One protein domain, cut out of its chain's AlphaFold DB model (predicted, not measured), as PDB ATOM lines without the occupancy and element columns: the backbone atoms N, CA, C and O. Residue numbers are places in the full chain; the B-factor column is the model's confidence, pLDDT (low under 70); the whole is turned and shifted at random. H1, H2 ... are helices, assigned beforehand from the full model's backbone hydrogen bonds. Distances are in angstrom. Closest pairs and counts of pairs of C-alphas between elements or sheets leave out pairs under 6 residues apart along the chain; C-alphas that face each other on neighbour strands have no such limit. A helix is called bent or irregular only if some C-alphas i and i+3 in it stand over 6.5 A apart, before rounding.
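Overview. This is residues 114 to 153 of the 365 residues of the protein "Hypothetical protein" of Timema monikensis (UniProt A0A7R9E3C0). The printed part is a loose zigzag of three short helices with no packed core: H1 comes first, residues 123 to 130 fold back beside it, H2 follows on the far side of that link, and H3 with the tail after it sticks out as an arm, residues 143 to 153. No helix touches another. The printed part has 40 residues with three named helices, in the order H1, H2, H3, and no named strand; its class is all helix. The whole is loose, with a radius of gyration of the C-alphas of 11.8 A, and it is only just flat in outline, with spans of 38 by 19 by 10 A.

Arrangement. Begin at the first printed residue with H1, residues 114 to 122, which touches no helix. Go on through the short link of 8 residues to H2, residues 131 to 137; H1 and H2 are apart. A tight link of 5 residues then leads to H3, residues 143 to 146. Look here for the nearest approach of two helices: H2 and H3 are close but not clearly touching, with 1 pair of C-alphas within 8 A, those of Trp 137 and Asn 143, 7.1 A apart. The centres of H2 and H3 are 14.9 A apart. H1 and H3 are apart. On the backbone, you will find every O i to N i+4 pair within hydrogen-bond range in H1 and H2. H3, with 4 residues, is too short for such a pair, and its 1 pair of O i and N i+3 is not within range.

Along the chain. Find C-alpha 114 at (-9.194, -15.611, -26.536); from there H1, the longest helix with 9 residues, runs 12.4 A to the C-alpha of Thr 122. Next find C-alpha 131 at (-24.304, -13.978, -32.095), where H2 begins; it has 7 residues and runs 10.0 A to the C-alpha of Trp 137. H3 runs from Asn 143 to Ala 146, 5.1 A from first to last C-alpha, and ends at C-alpha 146, (-25.628, 6.195, -31.484). No helix is bent.

Size, cuts and confidence. Look to the two ends for the greatest length: the two C-alphas farthest apart are those of Asp 115 and Asp 153, at 38.6 A. The first and last printed C-alphas, of Gly 114 and Asp 153, are 38.3 A apart. Residues 143 to 153, of which 143 to 146 belong to H3, stand free. The printed part has no cut, and neither link is long. Read the B-factor column for the model's confidence: the mean pLDDT of the printed part is 80.5, H3 has a mean of 75, and no printed residue is under 70.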
ATOM      1  N   GLY A 114     -10.250 -16.623 -26.605       80.25
ATOM      2  CA  GLY A 114      -9.194 -15.611 -26.536       80.25
ATOM      3  C   GLY A 114      -8.741 -15.109 -27.911       80.25
ATOM      4  O   GLY A 114      -8.583 -13.903 -28.088       80.25
ATOM      5  N   ASP A 115      -8.613 -15.998 -28.902       83.00
ATOM      6  CA  ASP A 115      -8.230 -15.618 -30.270       83.00
ATOM      7  C   ASP A 115      -9.351 -14.826 -30.954       83.00
ATOM      8  O   ASP A 115      -9.096 -13.822 -31.610       83.00
ATOM      9  N   LEU A 116     -10.609 -15.229 -30.738       80.25
ATOM     10  CA  LEU A 116     -11.777 -14.514 -31.259       80.25
ATOM     11  C   LEU A 116     -11.910 -13.108 -30.666       80.25
ATOM     12  O   LEU A 116     -12.224 -12.171 -31.396       80.25
ATOM     13  N   ILE A 117     -11.659 -12.946 -29.363       82.25
ATOM     14  CA  ILE A 117     -11.677 -11.633 -28.701       82.25
ATOM     15  C   ILE A 117     -10.522 -10.766 -29.206       82.25
ATOM     16  O   ILE A 117     -10.721  -9.579 -29.459       82.25
ATOM     17  N   LYS A 118      -9.330 -11.344 -29.399       82.62
ATOM     18  CA  LYS A 118      -8.169 -10.623 -29.933       82.62
ATOM     19  C   LYS A 118      -8.425 -10.130 -31.358       82.62
ATOM     20  O   LYS A 118      -8.258  -8.940 -31.612       82.62
ATOM     21  N   ASP A 119      -8.915 -10.997 -32.243       82.75
ATOM     22  CA  ASP A 119      -9.306 -10.635 -33.612       82.75
ATOM     23  C   ASP A 119     -10.439  -9.598 -33.622       82.75
ATOM     24  O   ASP A 119     -10.466  -8.688 -34.448       82.75
ATOM     25  N   ALA A 120     -11.406  -9.694 -32.712       81.75
ATOM     26  CA  ALA A 120     -12.478  -8.710 -32.630       81.75
ATOM     27  C   ALA A 120     -11.970  -7.348 -32.149       81.75
ATOM     28  O   ALA A 120     -12.311  -6.325 -32.742       81.75
ATOM     29  N   SER A 121     -11.080  -7.336 -31.155       80.62
ATOM     30  CA  SER A 121     -10.452  -6.125 -30.633       80.62
ATOM     31  C   SER A 121      -9.636  -5.397 -31.706       80.62
ATOM     32  O   SER A 121      -9.764  -4.179 -31.835       80.62
ATOM     33  N   THR A 122      -8.897  -6.116 -32.566       83.50
ATOM     34  CA  THR A 122      -8.180  -5.484 -33.694       83.50
ATOM     35  C   THR A 122      -9.128  -4.824 -34.692       83.50
ATOM     36  O   THR A 122      -8.793  -3.798 -35.277       83.50
ATOM     37  N   HIS A 123     -10.327  -5.381 -34.871       79.81
ATOM     38  CA  HIS A 123     -11.363  -4.828 -35.743       79.81
ATOM     39  C   HIS A 123     -12.306  -3.845 -35.021       79.81
ATOM     40  O   HIS A 123     -13.317  -3.460 -35.608       79.81
ATOM     41  N   LYS A 124     -12.002  -3.446 -33.773       79.19
ATOM     42  CA  LYS A 124     -12.864  -2.618 -32.902       79.19
ATOM     43  C   LYS A 124     -14.292  -3.168 -32.759       79.19
ATOM     44  O   LYS A 124     -15.249  -2.408 -32.652       79.19
ATOM     45  N   LYS A 125     -14.435  -4.494 -32.785       80.94
ATOM     46  CA  LYS A 125     -15.700  -5.209 -32.614       80.94
ATOM     47  C   LYS A 125     -15.777  -5.828 -31.226       80.94
ATOM     48  O   LYS A 125     -14.794  -6.345 -30.704       80.94
ATOM     49  N   VAL A 126     -16.970  -5.821 -30.654       82.88
ATOM     50  CA  VAL A 126     -17.287  -6.461 -29.379       82.88
ATOM     51  C   VAL A 126     -17.849  -7.850 -29.665       82.88
ATOM     52  O   VAL A 126     -18.866  -7.974 -30.344       82.88
ATOM     53  N   VAL A 127     -17.185  -8.900 -29.174       82.75
ATOM     54  CA  VAL A 127     -17.682 -10.284 -29.252       82.75
ATOM     55  C   VAL A 127     -18.364 -10.639 -27.945       82.75
ATOM     56  O   VAL A 127     -17.754 -10.590 -26.881       82.75
ATOM     57  N   MET A 128     -19.630 -11.025 -28.049       81.38
ATOM     58  CA  MET A 128     -20.457 -11.485 -26.941       81.38
ATOM     59  C   MET A 128     -20.742 -12.982 -27.099       81.38
ATOM     60  O   MET A 128     -20.601 -13.549 -28.182       81.38
ATOM     61  N   GLY A 129     -21.188 -13.640 -26.027       79.44
ATOM     62  CA  GLY A 129     -21.485 -15.080 -26.052       79.44
ATOM     63  C   GLY A 129     -22.625 -15.482 -27.002       79.44
ATOM     64  O   GLY A 129     -22.676 -16.625 -27.445       79.44
ATOM     65  N   ASN A 130     -23.518 -14.546 -27.342       87.38
ATOM     66  CA  ASN A 130     -24.608 -14.751 -28.297       87.38
ATOM     67  C   ASN A 130     -24.303 -14.005 -29.618       87.38
ATOM     68  O   ASN A 130     -23.923 -12.826 -29.565       87.38
ATOM     69  N   PRO A 131     -24.477 -14.640 -30.799       84.94
ATOM     70  CA  PRO A 131     -24.304 -13.978 -32.095       84.94
ATOM     71  C   PRO A 131     -25.207 -12.750 -32.282       84.94
ATOM     72  O   PRO A 131     -24.761 -11.765 -32.864       84.94
ATOM     73  N   GLU A 132     -26.428 -12.750 -31.739       87.75
ATOM     74  CA  GLU A 132     -27.335 -11.596 -31.821       87.75
ATOM     75  C   GLU A 132     -26.856 -10.427 -30.960       87.75
ATOM     76  O   GLU A 132     -26.875  -9.280 -31.402       87.75
ATOM     77  N   LEU A 133     -26.334 -10.707 -29.762       84.31
ATOM     78  CA  LEU A 133     -25.722  -9.670 -28.926       84.31
ATOM     79  C   LEU A 133     -24.468  -9.105 -29.587       84.31
ATOM     80  O   LEU A 133     -24.274  -7.894 -29.599       84.31
ATOM     81  N   THR A 134     -23.654  -9.967 -30.197       86.88
ATOM     82  CA  THR A 134     -22.494  -9.543 -30.989       86.88
ATOM     83  C   THR A 134     -22.929  -8.661 -32.161       86.88
ATOM     84  O   THR A 134     -22.286  -7.657 -32.435       86.88
ATOM     85  N   ARG A 135     -24.037  -8.974 -32.843       87.06
ATOM     86  CA  ARG A 135     -24.568  -8.133 -33.923       87.06
ATOM     87  C   ARG A 135     -25.013  -6.760 -33.412       87.06
ATOM     88  O   ARG A 135     -24.602  -5.754 -33.980       87.06
ATOM     89  N   LEU A 136     -25.809  -6.721 -32.343       84.19
ATOM     90  CA  LEU A 136     -26.352  -5.482 -31.773       84.19
ATOM     91  C   LEU A 136     -25.249  -4.547 -31.267       84.19
ATOM     92  O   LEU A 136     -25.252  -3.362 -31.584       84.19
ATOM     93  N   TRP A 137     -24.272  -5.086 -30.537       82.94
ATOM     94  CA  TRP A 137     -23.170  -4.299 -29.977       82.94
ATOM     95  C   TRP A 137     -22.188  -3.767 -31.023       82.94
ATOM     96  O   TRP A 137     -21.431  -2.849 -30.720       82.94
ATOM     97  N   ASN A 138     -22.216  -4.328 -32.235       85.12
ATOM     98  CA  ASN A 138     -21.412  -3.894 -33.375       85.12
ATOM     99  C   ASN A 138     -22.215  -3.091 -34.412       85.12
ATOM    100  O   ASN A 138     -21.687  -2.810 -35.488       85.12
ATOM    101  N   LEU A 139     -23.474  -2.733 -34.125       82.56
ATOM    102  CA  LEU A 139     -24.297  -1.918 -35.026       82.56
ATOM    103  C   LEU A 139     -23.734  -0.498 -35.177       82.56
ATOM    104  O   LEU A 139     -23.821   0.098 -36.247       82.56
ATOM    105  N   SER A 140     -23.123   0.023 -34.115       73.50
ATOM    106  CA  SER A 140     -22.439   1.310 -34.122       73.50
ATOM    107  C   SER A 140     -21.048   1.175 -33.511       73.50
ATOM    108  O   SER A 140     -20.838   0.377 -32.601       73.50
ATOM    109  N   VAL A 141     -20.089   1.958 -34.013       72.19
ATOM    110  CA  VAL A 141     -18.710   1.973 -33.487       72.19
ATOM    111  C   VAL A 141     -18.683   2.491 -32.041       72.19
ATOM    112  O   VAL A 141     -17.877   2.036 -31.233       72.19
ATOM    113  N   HIS A 142     -19.606   3.396 -31.703       76.25
ATOM    114  CA  HIS A 142     -19.797   3.939 -30.364       76.25
ATOM    115  C   HIS A 142     -21.282   3.902 -29.983       76.25
ATOM    116  O   HIS A 142     -22.061   4.771 -30.369       76.25
ATOM    117  N   ASN A 143     -21.664   2.907 -29.176       74.25
ATOM    118  CA  ASN A 143     -23.059   2.694 -28.767       74.25
ATOM    119  C   ASN A 143     -23.670   3.899 -28.032       74.25
ATOM    120  O   ASN A 143     -24.857   4.173 -28.186       74.25
ATOM    121  N   LEU A 144     -22.866   4.659 -27.281       74.12
ATOM    122  CA  LEU A 144     -23.328   5.876 -26.604       74.12
ATOM    123  C   LEU A 144     -23.572   7.037 -27.576       74.12
ATOM    124  O   LEU A 144     -24.519   7.797 -27.391       74.12
ATOM    125  N   ASP A 145     -22.765   7.154 -28.631       76.94
ATOM    126  CA  ASP A 145     -22.943   8.201 -29.640       76.94
ATOM    127  C   ASP A 145     -24.130   7.894 -30.552       76.94
ATOM    128  O   ASP A 145     -24.877   8.798 -30.922       76.94
ATOM    129  N   ALA A 146     -24.397   6.612 -30.821       76.44
ATOM    130  CA  ALA A 146     -25.628   6.195 -31.484       76.44
ATOM    131  C   ALA A 146     -26.884   6.622 -30.702       76.44
ATOM    132  O   ALA A 146     -27.891   6.979 -31.314       76.44
ATOM    133  N   CYS A 147     -26.833   6.660 -29.363       73.94
ATOM    134  CA  CYS A 147     -27.925   7.180 -28.532       73.94
ATOM    135  C   CYS A 147     -28.120   8.702 -28.639       73.94
ATOM    136  O   CYS A 147     -29.208   9.177 -28.332       73.94
ATOM    137  N   LYS A 148     -27.107   9.454 -29.086       78.56
ATOM    138  CA  LYS A 148     -27.172  10.912 -29.301       78.56
ATOM    139  C   LYS A 148     -27.499  11.297 -30.746       78.56
ATOM    140  O   LYS A 148     -27.540  12.482 -31.069       78.56
ATOM    141  N   SER A 149     -27.675  10.318 -31.631       78.44
ATOM    142  CA  SER A 149     -27.957  10.579 -33.041       78.44
ATOM    143  C   SER A 149     -29.286  11.322 -33.215       78.44
ATOM    144  O   SER A 149     -30.272  11.038 -32.538       78.44
ATOM    145  N   ARG A 150     -29.322  12.261 -34.169       77.12
ATOM    146  CA  ARG A 150     -30.532  13.029 -34.516       77.12
ATOM    147  C   ARG A 150     -31.672  12.132 -35.011       77.12
ATOM    148  O   ARG A 150     -32.829  12.473 -34.832       77.12
ATOM    149  N   GLU A 151     -31.352  10.969 -35.572       76.19
ATOM    150  CA  GLU A 151     -32.328   9.946 -35.977       76.19
ATOM    151  C   GLU A 151     -33.089   9.335 -34.788       76.19
ATOM    152  O   GLU A 151     -34.184   8.807 -34.963       76.19
ATOM    153  N   ARG A 152     -32.529   9.418 -33.572       76.75
ATOM    154  CA  ARG A 152     -33.188   8.999 -32.328       76.75
ATOM    155  C   ARG A 152     -33.909  10.134 -31.605       76.75
ATOM    156  O   ARG A 152     -34.520   9.883 -30.566       76.75
ATOM    157  N   ASP A 153     -33.877  11.355 -32.140       78.81
ATOM    158  CA  ASP A 153     -34.788  12.414 -31.711       78.81
ATOM    159  C   ASP A 153     -36.156  12.162 -32.354       78.81
ATOM    160  O   ASP A 153     -36.475  12.659 -33.430       78.81
TER     161      ASP A 153